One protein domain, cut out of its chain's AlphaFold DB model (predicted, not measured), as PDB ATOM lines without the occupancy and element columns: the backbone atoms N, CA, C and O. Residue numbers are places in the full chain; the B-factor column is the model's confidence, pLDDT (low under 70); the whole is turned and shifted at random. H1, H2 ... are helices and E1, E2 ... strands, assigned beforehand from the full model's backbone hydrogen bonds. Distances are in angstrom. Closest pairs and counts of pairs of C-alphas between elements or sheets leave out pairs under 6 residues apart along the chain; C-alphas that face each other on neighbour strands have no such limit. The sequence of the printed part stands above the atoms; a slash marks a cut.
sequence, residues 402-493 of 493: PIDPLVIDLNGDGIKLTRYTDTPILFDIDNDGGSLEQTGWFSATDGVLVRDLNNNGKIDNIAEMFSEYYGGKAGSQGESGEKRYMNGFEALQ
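AT A GLANCE: This is residues 402 to 493 of the 493 residues of an uncharacterized protein of Gallibacterium anatis IPDH697-78 (UniProt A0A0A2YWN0). Little regular structure: a body mostly of loops, with two small antiparallel two-stranded sheets, E1 with E4 and E2 with E3, and residues 417 to 418 pairing with 441 to 442 between them. The 92 printed residues have strands E1 to E4, then helix H1, with 16 residues in named elements, class mixed. It is compact, radius of gyration of the C-alphas 13.1 A, spanning 38 by 29 by 27 A.

HOW THE PARTS SIT: Find E1, residues 407 to 409, antiparallel to E4, residues 446 to 448, at 148 degrees; N 408 and O 447 are 2.8 A apart, within hydrogen-bond range. E2, residues 425 to 427, and E3, residues 437 to 439, form a hairpin at 131 degrees; N 437 and O 427 are 2.9 A apart, within hydrogen-bond range. E1 and E3 are apart, as are E2 and E4. H1, residues 489 to 492, is apart from E1, E2 and E3; it is too short for any O i to N i+4 pair.

IN THESE COORDINATES: Start at C-alpha 407, (276.967, 63.087, 186.093); E1 runs 6.8 A, E2 6.4 A, E3 6.0 A and E4 7.2 A. H1, 5.4 A, ends at C-alpha 492, (285.550, 56.422, 181.024).

THE WHOLE: The printed part has no cut. Its long links are E1 to E2 and E4 to H1. Look for pLDDT under 70 at residues 476 to 479 and 483 to 493.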
ATOM      1  N   PRO A 402     282.687  70.793 173.275       72.12
ATOM      2  CA  PRO A 402     281.972  69.654 173.831       72.12
ATOM      3  C   PRO A 402     282.773  69.148 175.031       72.12
ATOM      4  O   PRO A 402     283.890  68.675 174.832       72.12
ATOM      5  N   ILE A 403     282.229  69.346 176.237       78.62
ATOM      6  CA  ILE A 403     282.841  68.934 177.503       78.62
ATOM      7  C   ILE A 403     281.926  67.941 178.208       78.62
ATOM      8  O   ILE A 403     280.737  68.232 178.375       78.62
ATOM      9  N   ASP A 404     282.484  66.817 178.657       77.88
ATOM     10  CA  ASP A 404     281.717  65.657 179.116       77.88
ATOM     11  C   ASP A 404     282.035  65.303 180.591       77.88
ATOM     12  O   ASP A 404     282.781  64.360 180.877       77.88
ATOM     13  N   PRO A 405     281.476  66.035 181.580       86.00
ATOM     14  CA  PRO A 405     281.637  65.685 182.989       86.00
ATOM     15  C   PRO A 405     280.814  64.445 183.375       86.00
ATOM     16  O   PRO A 405     279.714  64.210 182.871       86.00
ATOM     17  N   LEU A 406     281.301  63.684 184.357       87.38
ATOM     18  CA  LEU A 406     280.588  62.536 184.913       87.38
ATOM     19  C   LEU A 406     279.438  62.988 185.828       87.38
ATOM     20  O   LEU A 406     279.661  63.449 186.954       87.38
ATOM     21  N   VAL A 407     278.206  62.796 185.355       89.69
ATOM     22  CA  VAL A 407     276.967  63.087 186.093       89.69
ATOM     23  C   VAL A 407     276.314  61.787 186.575       89.69
ATOM     24  O   VAL A 407     276.295  60.782 185.866       89.69
ATOM     25  N   ILE A 408     275.776  61.811 187.792       90.31
ATOM     26  CA  ILE A 408     275.133  60.694 188.483       90.31
ATOM     27  C   ILE A 408     273.666  61.048 188.725       90.31
ATOM     28  O   ILE A 408     273.361  62.072 189.336       90.31
ATOM     29  N   ASP A 409     272.775  60.167 188.289       93.69
ATOM     30  CA  ASP A 409     271.349  60.227 188.603       93.69
ATOM     31  C   ASP A 409     271.152  59.811 190.069       93.69
ATOM     32  O   ASP A 409     271.508  58.693 190.459       93.69
ATOM     33  N   LEU A 410     270.630  60.723 190.894       92.56
ATOM     34  CA  LEU A 410     270.463  60.498 192.334       92.56
ATOM     35  C   LEU A 410     269.044  60.072 192.723       92.56
ATOM     36  O   LEU A 410     268.852  59.524 193.810       92.56
ATOM     37  N   ASN A 411     268.046  60.333 191.880       93.06
ATOM     38  CA  ASN A 411     266.629  60.094 192.170       93.06
ATOM     39  C   ASN A 411     266.010  58.983 191.300       93.06
ATOM     40  O   ASN A 411     264.863  58.601 191.543       93.06
ATOM     41  N   GLY A 412     266.765  58.432 190.349       93.56
ATOM     42  CA  GLY A 412     266.395  57.289 189.519       93.56
ATOM     43  C   GLY A 412     265.434  57.625 188.381       93.56
ATOM     44  O   GLY A 412     264.735  56.723 187.909       93.56
ATOM     45  N   ASP A 413     265.343  58.895 187.970       94.00
ATOM     46  CA  ASP A 413     264.460  59.337 186.882       94.00
ATOM     47  C   ASP A 413     265.185  59.754 185.591       94.00
ATOM     48  O   ASP A 413     264.557  60.261 184.655       94.00
ATOM     49  N   GLY A 414     266.475  59.418 185.508       92.81
ATOM     50  CA  GLY A 414     267.368  59.718 184.399       92.81
ATOM     51  C   GLY A 414     267.998  61.106 184.509       92.81
ATOM     52  O   GLY A 414     267.404  62.040 185.035       92.81
ATOM     53  N   ILE A 415     269.194  61.258 183.929       90.94
ATOM     54  CA  ILE A 415     269.929  62.531 183.939       90.94
ATOM     55  C   ILE A 415     269.132  63.624 183.227       90.94
ATOM     56  O   ILE A 415     268.734  63.472 182.065       90.94
ATOM     57  N   LYS A 416     268.976  64.773 183.887       90.56
ATOM     58  CA  LYS A 416     268.338  65.960 183.319       90.56
ATOM     59  C   LYS A 416     269.343  67.086 183.173       90.56
ATOM     60  O   LYS A 416     270.024  67.474 184.118       90.56
ATOM     61  N   LEU A 417     269.383  67.664 181.977       86.38
ATOM     62  CA  LEU A 417     270.247  68.793 181.652       86.38
ATOM     63  C   LEU A 417     269.414  70.027 181.324       86.38
ATOM     64  O   LEU A 417     268.393  69.964 180.636       86.38
ATOM     65  N   THR A 418     269.900  71.165 181.785       86.06
ATOM     66  CA  THR A 418     269.434  72.488 181.405       86.06
ATOM     67  C   THR A 418     270.266  73.007 180.243       86.06
ATOM     68  O   THR A 418     271.488  72.843 180.187       86.06
ATOM     69  N   ARG A 419     269.595  73.621 179.270       79.75
ATOM     70  CA  ARG A 419     270.266  74.204 178.111       79.75
ATOM     71  C   ARG A 419     270.833  75.556 178.496       79.75
ATOM     72  O   ARG A 419     270.132  76.377 179.083       79.75
ATOM     73  N   TYR A 420     272.049  75.829 178.042       76.81
ATOM     74  CA  TYR A 420     272.660  77.145 178.197       76.81
ATOM     75  C   TYR A 420     271.825  78.269 177.558       76.81
ATOM     76  O   TYR A 420     271.953  79.415 177.967       76.81
ATOM     77  N   THR A 421     270.972  77.969 176.570       73.69
ATOM     78  CA  THR A 421     270.059  78.945 175.946       73.69
ATOM     79  C   THR A 421     268.867  79.321 176.820       73.69
ATOM     80  O   THR A 421     268.292  80.384 176.614       73.69
ATOM     81  N   ASP A 422     268.490  78.455 177.761       78.50
ATOM     82  CA  ASP A 422     267.269  78.606 178.555       78.50
ATOM     83  C   ASP A 422     267.620  79.123 179.956       78.50
ATOM     84  O   ASP A 422     267.019  80.077 180.448       78.50
ATOM     85  N   THR A 423     268.639  78.524 180.578       77.88
ATOM     86  CA  THR A 423     269.174  78.912 181.889       77.88
ATOM     87  C   THR A 423     270.703  78.838 181.854       77.88
ATOM     88  O   THR A 423     271.272  77.796 182.186       77.88
ATOM     89  N   PRO A 424     271.383  79.907 181.405       77.06
ATOM     90  CA  PRO A 424     272.838  79.925 181.301       77.06
ATOM     91  C   PRO A 424     273.512  79.855 182.672       77.06
ATOM     92  O   PRO A 424     273.188  80.646 183.560       77.06
ATOM     93  N   ILE A 425     274.494  78.965 182.814       84.62
ATOM     94  CA  ILE A 425     275.426  78.936 183.947       84.62
ATOM     95  C   ILE A 425     276.804  79.374 183.457       84.62
ATOM     96  O   ILE A 425     277.203  79.016 182.353       84.62
ATOM     97  N   LEU A 426     277.499  80.172 184.269       85.25
ATOM     98  CA  LEU A 426     278.870  80.615 184.022       85.25
ATOM     99  C   LEU A 426     279.823  79.772 184.871       85.25
ATOM    100  O   LEU A 426     279.718  79.791 186.099       85.25
ATOM    101  N   PHE A 427     280.715  79.029 184.224       86.56
ATOM    102  CA  PHE A 427     281.665  78.125 184.872       86.56
ATOM    103  C   PHE A 427     282.916  77.983 184.002       86.56
ATOM    104  O   PHE A 427     282.764  77.985 182.785       86.56
ATOM    105  N   ASP A 428     284.102  77.855 184.607       87.44
ATOM    106  CA  ASP A 428     285.355  77.571 183.884       87.44
ATOM    107  C   ASP A 428     285.309  76.115 183.398       87.44
ATOM    108  O   ASP A 428     285.677  75.175 184.118       87.44
ATOM    109  N   ILE A 429     284.708  75.918 182.222       86.75
ATOM    110  CA  ILE A 429     284.322  74.597 181.710       86.75
ATOM    111  C   ILE A 429     285.442  73.945 180.903       86.75
ATOM    112  O   ILE A 429     285.368  72.752 180.624       86.75
ATOM    113  N   ASP A 430     286.482  74.692 180.538       82.12
ATOM    114  CA  ASP A 430     287.606  74.189 179.753       82.12
ATOM    115  C   ASP A 430     288.980  74.387 180.417       82.12
ATOM    116  O   ASP A 430     289.997  74.017 179.823       82.12
ATOM    117  N   ASN A 431     289.007  74.855 181.669       86.94
ATOM    118  CA  ASN A 431     290.188  75.030 182.513       86.94
ATOM    119  C   ASN A 431     291.217  75.978 181.883       86.94
ATOM    120  O   ASN A 431     292.409  75.670 181.857       86.94
ATOM    121  N   ASP A 432     290.786  77.106 181.326       76.69
ATOM    122  CA  ASP A 432     291.664  78.051 180.618       76.69
ATOM    123  C   ASP A 432     292.339  79.107 181.516       76.69
ATOM    124  O   ASP A 432     293.085  79.970 181.031       76.69
ATOM    125  N   GLY A 433     292.138  79.001 182.832       76.06
ATOM    126  CA  GLY A 433     292.781  79.859 183.826       76.06
ATOM    127  C   GLY A 433     291.838  80.836 184.521       76.06
ATOM    128  O   GLY A 433     292.273  81.937 184.874       76.06
ATOM    129  N   GLY A 434     290.590  80.429 184.772       74.56
ATOM    130  CA  GLY A 434     289.633  81.151 185.608       74.56
ATOM    131  C   GLY A 434     288.655  82.043 184.849       74.56
ATOM    132  O   GLY A 434     287.999  82.883 185.475       74.56
ATOM    133  N   SER A 435     288.561  81.903 183.526       75.62
ATOM    134  CA  SER A 435     287.480  82.538 182.769       75.62
ATOM    135  C   SER A 435     286.221  81.687 182.852       75.62
ATOM    136  O   SER A 435     286.281  80.519 183.204       75.62
ATOM    137  N   LEU A 436     285.056  82.312 182.672       80.81
ATOM    138  CA  LEU A 436     283.779  81.630 182.863       80.81
ATOM    139  C   LEU A 436     283.017  81.566 181.545       80.81
ATOM    140  O   LEU A 436     282.614  82.600 181.000       80.81
ATOM    141  N   GLU A 437     282.731  80.350 181.096       77.00
ATOM    142  CA  GLU A 437     281.994  80.084 179.870       77.00
ATOM    143  C   GLU A 437     280.522  79.844 180.173       77.00
ATOM    144  O   GLU A 437     280.136  79.268 181.193       77.00
ATOM    145  N   GLN A 438     279.675  80.248 179.231       79.44
ATOM    146  CA  GLN A 438     278.270  79.892 179.272       79.44
ATOM    147  C   GLN A 438     278.107  78.416 178.913       79.44
ATOM    148  O   GLN A 438     278.300  78.018 177.763       79.44
ATOM    149  N   THR A 439     277.685  77.618 179.885       81.69
ATOM    150  CA  THR A 439     277.496  76.179 179.723       81.69
ATOM    151  C   THR A 439     276.103  75.733 180.161       81.69
ATOM    152  O   THR A 439     275.355  76.463 180.822       81.69
ATOM    153  N   GLY A 440     275.708  74.549 179.691       84.88
ATOM    154  CA  GLY A 440     274.528  73.856 180.193       84.88
ATOM    155  C   GLY A 440     274.841  73.224 181.543       84.88
ATOM    156  O   GLY A 440     276.004  73.021 181.882       84.88
ATOM    157  N   TRP A 441     273.811  72.911 182.322       90.31
ATOM    158  CA  TRP A 441     274.011  72.419 183.685       90.31
ATOM    159  C   TRP A 441     273.133  71.219 183.992       90.31
ATOM    160  O   TRP A 441     272.008  71.132 183.505       90.31
ATOM    161  N   PHE A 442     273.618  70.306 184.819       89.62
ATOM    162  CA  PHE A 442     272.804  69.221 185.361       89.62
ATOM    163  C   PHE A 442     271.716  69.773 186.293       89.62
ATOM    164  O   PHE A 442     271.829  70.870 186.848       89.62
ATOM    165  N   SER A 443     270.613  69.041 186.424       88.31
ATOM    166  CA  SER A 443     269.497  69.454 187.267       88.31
ATOM    167  C   SER A 443     269.850  69.366 188.756       88.31
ATOM    168  O   SER A 443     270.752  68.637 189.158       88.31
ATOM    169  N   ALA A 444     269.098  70.071 189.605       89.19
ATOM    170  CA  ALA A 444     269.293  70.015 191.057       89.19
ATOM    171  C   ALA A 444     268.949  68.646 191.683       89.19
ATOM    172  O   ALA A 444     269.186  68.452 192.874       89.19
ATOM    173  N   THR A 445     268.350  67.727 190.917       91.06
ATOM    174  CA  THR A 445     268.054  66.354 191.355       91.06
ATOM    175  C   THR A 445     269.128  65.349 190.937       91.06
ATOM    176  O   THR A 445     269.064  64.206 191.375       91.06
ATOM    177  N   ASP A 446     270.122  65.781 190.156       93.19
ATOM    178  CA  ASP A 446     271.288  65.000 189.741       93.19
ATOM    179  C   ASP A 446     272.548  65.471 190.490       93.19
ATOM    180  O   ASP A 446     272.565  66.532 191.120       93.19
ATOM    181  N   GLY A 447     273.624  64.688 190.431       90.19
ATOM    182  CA  GLY A 447     274.895  64.995 191.089       90.19
ATOM    183  C   GLY A 447     276.097  64.882 190.162       90.19
ATOM    184  O   GLY A 447     276.061  64.181 189.159       90.19
ATOM    185  N   VAL A 448     277.197  65.535 190.526       90.50
ATOM    186  CA  VAL A 448     278.493  65.414 189.844       90.50
ATOM    187  C   VAL A 448     279.561  64.969 190.823       90.50
ATOM    188  O   VAL A 448     279.554  65.366 191.991       90.50
ATOM    189  N   LEU A 449     280.487  64.135 190.351       88.38
ATOM    190  CA  LEU A 449     281.629  63.732 191.157       88.38
ATOM    191  C   LEU A 449     282.719  64.799 191.061       88.38
ATOM    192  O   LEU A 449     283.192  65.130 189.972       88.38
ATOM    193  N   VAL A 450     283.124  65.316 192.217       92.56
ATOM    194  CA  VAL A 450     284.082  66.417 192.327       92.56
ATOM    195  C   VAL A 450     285.132  66.121 193.382       92.56
ATOM    196  O   VAL A 450     284.916  65.339 194.313       92.56
ATOM    197  N   ARG A 451     286.276  66.776 193.245       91.06
ATOM    198  CA  ARG A 451     287.332  66.822 194.240       91.06
ATOM    199  C   ARG A 451     287.970  68.195 194.172       91.06
ATOM    200  O   ARG A 451     288.590  68.520 193.170       91.06
ATOM    201  N   ASP A 452     287.865  68.933 195.266       93.19
ATOM    202  CA  ASP A 452     288.641  70.152 195.469       93.19
ATOM    203  C   ASP A 452     290.132  69.773 195.463       93.19
ATOM    204  O   ASP A 452     290.609  69.018 196.321       93.19
ATOM    205  N   LEU A 453     290.841  70.192 194.415       88.38
ATOM    206  CA  LEU A 453     292.241  69.829 194.195       88.38
ATOM    207  C   LEU A 453     293.190  70.827 194.853       88.38
ATOM    208  O   LEU A 453     294.344  70.480 195.122       88.38
ATOM    209  N   ASN A 454     292.722  72.048 195.105       88.44
ATOM    210  CA  ASN A 454     293.528  73.146 195.626       88.44
ATOM    211  C   ASN A 454     293.241  73.459 197.116       88.44
ATOM    212  O   ASN A 454     293.963  74.251 197.722       88.44
ATOM    213  N   ASN A 455     292.269  72.770 197.723       91.69
ATOM    214  CA  ASN A 455     291.784  72.911 199.098       91.69
ATOM    215  C   ASN A 455     291.257  74.317 199.438       91.69
ATOM    216  O   ASN A 455     291.430  74.785 200.569       91.69
ATOM    217  N   ASN A 456     290.642  75.015 198.481       89.38
ATOM    218  CA  ASN A 456     290.082  76.352 198.700       89.38
ATOM    219  C   ASN A 456     288.617  76.338 199.192       89.38
ATOM    220  O   ASN A 456     288.056  77.399 199.491       89.38
ATOM    221  N   GLY A 457     288.005  75.155 199.314       92.81
ATOM    222  CA  GLY A 457     286.626  74.961 199.759       92.81
ATOM    223  C   GLY A 457     285.576  75.247 198.682       92.81
ATOM    224  O   GLY A 457     284.400  75.421 199.017       92.81
ATOM    225  N   LYS A 458     285.979  75.333 197.412       92.62
ATOM    226  CA  LYS A 458     285.120  75.576 196.251       92.62
ATOM    227  C   LYS A 458     285.497  74.620 195.125       92.62
ATOM    228  O   LYS A 458     286.622  74.163 195.046       92.62
ATOM    229  N   ILE A 459     284.520  74.331 194.272       93.00
ATOM    230  CA  ILE A 459     284.745  73.698 192.972       93.00
ATOM    231  C   ILE A 459     284.551  74.813 191.959       93.00
ATOM    232  O   ILE A 459     283.414  75.229 191.725       93.00
ATOM    233  N   ASP A 460     285.649  75.383 191.480       89.94
ATOM    234  CA  ASP A 460     285.621  76.622 190.695       89.94
ATOM    235  C   ASP A 460     285.981  76.437 189.220       89.94
ATOM    236  O   ASP A 460     285.753  77.351 188.428       89.94
ATOM    237  N   ASN A 461     286.440  75.245 188.838       90.88
ATOM    238  CA  ASN A 461     286.734  74.895 187.455       90.88
ATOM    239  C   ASN A 461     286.548  73.392 187.179       90.88
ATOM    240  O   ASN A 461     286.482  72.552 188.082       90.88
ATOM    241  N   ILE A 462     286.486  73.041 185.896       90.00
ATOM    242  CA  ILE A 462     286.248  71.676 185.410       90.00
ATOM    243  C   ILE A 462     287.361  70.679 185.778       90.00
ATOM    244  O   ILE A 462     287.116  69.472 185.778       90.00
ATOM    245  N   ALA A 463     288.570  71.140 186.131       90.44
ATOM    246  CA  ALA A 463     289.663  70.252 186.534       90.44
ATOM    247  C   ALA A 463     289.438  69.617 187.909       90.44
ATOM    248  O   ALA A 463     290.062  68.606 188.236       90.44
ATOM    249  N   GLU A 464     288.519  70.176 188.689       92.06
ATOM    250  CA  GLU A 464     288.072  69.663 189.983       92.06
ATOM    251  C   GLU A 464     286.830  68.768 189.859       92.06
ATOM    252  O   GLU A 464     286.368  68.182 190.839       92.06
ATOM    253  N   MET A 465     286.300  68.610 188.647       91.31
ATOM    254  CA  MET A 465     285.211  67.696 188.320       91.31
ATOM    255  C   MET A 465     285.761  66.507 187.534       91.31
ATOM    256  O   MET A 465     286.679  66.650 186.727       91.31
ATOM    257  N   PHE A 466     285.196  65.319 187.734       88.19
ATOM    258  CA  PHE A 466     285.585  64.156 186.934       88.19
ATOM    259  C   PHE A 466     285.144  64.359 185.470       88.19
ATOM    260  O   PHE A 466     283.951  64.347 185.183       88.19
ATOM    261  N   SER A 467     286.117  64.587 184.577       84.50
ATOM    262  CA  SER A 467     285.978  65.000 183.164       84.50
ATOM    263  C   SER A 467     287.304  64.797 182.390       84.50
ATOM    264  O   SER A 467     288.286  64.304 182.961       84.50
ATOM    265  N   GLU A 468     287.384  65.238 181.125       79.69
ATOM    266  CA  GLU A 468     288.634  65.417 180.341       79.69
ATOM    267  C   GLU A 468     289.682  66.333 180.933       79.69
ATOM    268  O   GLU A 468     290.860  66.189 180.600       79.69
ATOM    269  N   TYR A 469     289.287  67.253 181.797       84.69
ATOM    270  CA  TYR A 469     290.210  68.208 182.384       84.69
ATOM    271  C   TYR A 469     290.603  67.822 183.801       84.69
ATOM    272  O   TYR A 469     291.405  68.533 184.406       84.69
ATOM    273  N   TYR A 470     290.086  66.709 184.333       88.19
ATOM    274  CA  TYR A 470     290.303  66.323 185.721       88.19
ATOM    275  C   TYR A 470     291.793  66.235 186.078       88.19
ATOM    276  O   TYR A 470     292.567  65.470 185.489       88.19
ATOM    277  N   GLY A 471     292.207  67.023 187.073       84.56
ATOM    278  CA  GLY A 471     293.607  67.123 187.488       84.56
ATOM    279  C   GLY A 471     294.536  67.742 186.439       84.56
ATOM    280  O   GLY A 471     295.747  67.493 186.474       84.56
ATOM    281  N   GLY A 472     293.975  68.492 185.490       83.81
ATOM    282  CA  GLY A 472     294.690  69.213 184.452       83.81
ATOM    283  C   GLY A 472     295.252  70.548 184.908       83.81
ATOM    284  O   GLY A 472     294.739  71.199 185.815       83.81
ATOM    285  N   LYS A 473     296.347  70.953 184.269       85.12
ATOM    286  CA  LYS A 473     296.910  72.290 184.412       85.12
ATOM    287  C   LYS A 473     296.035  73.282 183.667       85.12
ATOM    288  O   LYS A 473     295.597  72.987 182.558       85.12
ATOM    289  N   ALA A 474     295.848  74.452 184.266       85.50
ATOM    290  CA  ALA A 474     295.174  75.548 183.600       85.50
ATOM    291  C   ALA A 474     295.887  75.908 182.291       85.50
ATOM    292  O   ALA A 474     297.122  75.899 182.211       85.50
ATOM    293  N   GLY A 475     295.080  76.205 181.283       76.00
ATOM    294  CA  GLY A 475     295.516  76.717 180.003       76.00
ATOM    295  C   GLY A 475     296.026  78.146 180.135       76.00
ATOM    296  O   GLY A 475     296.088  78.732 181.218       76.00
ATOM    297  N   SER A 476     296.469  78.710 179.021       69.94
ATOM    298  CA  SER A 476     296.892  80.105 179.000       69.94
ATOM    299  C   SER A 476     296.643  80.707 177.634       69.94
ATOM    300  O   SER A 476     296.625  80.000 176.630       69.94
ATOM    301  N   GLN A 477     296.464  82.030 177.601       61.12
ATOM    302  CA  GLN A 477     296.180  82.758 176.362       61.12
ATOM    303  C   GLN A 477     294.954  82.188 175.628       61.12
ATOM    304  O   GLN A 477     294.953  82.119 174.403       61.12
ATOM    305  N   GLY A 478     293.938  81.771 176.397       58.38
ATOM    306  CA  GLY A 478     292.651  81.272 175.912       58.38
ATOM    307  C   GLY A 478     292.715  79.980 175.094       58.38
ATOM    308  O   GLY A 478     291.805  79.656 174.332       58.38
ATOM    309  N   GLU A 479     293.808  79.238 175.246       69.00
ATOM    310  CA  GLU A 479     293.786  77.806 175.008       69.00
ATOM    311  C   GLU A 479     293.258  77.111 176.259       69.00
ATOM    312  O   GLU A 479     293.648  77.465 177.373       69.00
ATOM    313  N   SER A 480     292.402  76.111 176.057       76.00
ATOM    314  CA  SER A 480     291.884  75.269 177.131       76.00
ATOM    315  C   SER A 480     293.013  74.602 177.917       76.00
ATOM    316  O   SER A 480     294.113  74.374 177.404       76.00
ATOM    317  N   GLY A 481     292.711  74.207 179.147       76.94
ATOM    318  CA  GLY A 481     293.639  73.508 180.019       76.94
ATOM    319  C   GLY A 481     294.139  72.170 179.492       76.94
ATOM    320  O   GLY A 481     293.591  71.527 178.591       76.94
ATOM    321  N   GLU A 482     295.217  71.717 180.112       73.06
ATOM    322  CA  GLU A 482     295.931  70.505 179.754       73.06
ATOM    323  C   GLU A 482     295.830  69.471 180.881       73.06
ATOM    324  O   GLU A 482     296.529  69.593 181.881       73.06
ATOM    325  N   LYS A 483     295.020  68.413 180.709       61.88
ATOM    326  CA  LYS A 483     295.411  67.006 180.978       61.88
ATOM    327  C   LYS A 483     294.313  66.036 180.535       61.88
ATOM    328  O   LYS A 483     293.628  65.415 181.340       61.88
ATOM    329  N   ARG A 484     294.237  65.858 179.220       63.69
ATOM    330  CA  ARG A 484     293.294  64.995 178.498       63.69
ATOM    331  C   ARG A 484     293.686  63.517 178.584       63.69
ATOM    332  O   ARG A 484     293.982  62.872 177.585       63.69
ATOM    333  N   TYR A 485     293.658  63.050 179.827       63.28
ATOM    334  CA  TYR A 485     293.650  61.667 180.299       63.28
ATOM    335  C   TYR A 485     294.976  60.921 180.494       63.28
ATOM    336  O   TYR A 485     295.730  60.628 179.577       63.28
ATOM    337  N   MET A 486     295.186  60.564 181.764       54.28
ATOM    338  CA  MET A 486     295.493  59.235 182.323       54.28
ATOM    339  C   MET A 486     295.446  59.440 183.852       54.28
ATOM    340  O   MET A 486     296.439  59.314 184.556       54.28
ATOM    341  N   ASN A 487     294.366  59.943 184.451       52.31
ATOM    342  CA  ASN A 487     292.983  59.542 184.257       52.31
ATOM    343  C   ASN A 487     292.018  60.495 185.012       52.31
ATOM    344  O   ASN A 487     292.341  60.986 186.086       52.31
ATOM    345  N   GLY A 488     290.803  60.666 184.492       55.78
ATOM    346  CA  GLY A 488     289.551  60.643 185.259       55.78
ATOM    347  C   GLY A 488     288.875  59.345 184.820       55.78
ATOM    348  O   GLY A 488     288.230  59.328 183.788       55.78
ATOM    349  N   PHE A 489     289.300  58.228 185.422       54.75
ATOM    350  CA  PHE A 489     289.318  56.853 184.864       54.75
ATOM    351  C   PHE A 489     289.404  56.764 183.316       54.75
ATOM    352  O   PHE A 489     288.566  56.165 182.662       54.75
ATOM    353  N   GLU A 490     290.440  57.409 182.749       59.34
ATOM    354  CA  GLU A 490     290.727  57.591 181.305       59.34
ATOM    355  C   GLU A 490     289.548  58.088 180.462       59.34
ATOM    356  O   GLU A 490     289.338  57.636 179.345       59.34
ATOM    357  N   ALA A 491     288.818  59.048 181.035       52.69
ATOM    358  CA  ALA A 491     287.551  59.631 180.584       52.69
ATOM    359  C   ALA A 491     286.317  58.831 180.956       52.69
ATOM    360  O   ALA A 491     285.247  59.414 181.087       52.69
ATOM    361  N   LEU A 492     286.508  57.523 181.164       53.00
ATOM    362  CA  LEU A 492     285.550  56.422 181.024       53.00
ATOM    363  C   LEU A 492     285.270  55.988 179.562       53.00
ATOM    364  O   LEU A 492     284.294  55.279 179.320       53.00
ATOM    365  N   GLN A 493     286.263  56.275 178.700       45.16
ATOM    366  CA  GLN A 493     286.551  55.867 177.305       45.16
ATOM    367  C   GLN A 493     285.755  56.496 176.160       45.16
ATOM    368  O   GLN A 493     284.571  56.146 175.968       45.16
TER     369      GLN A 493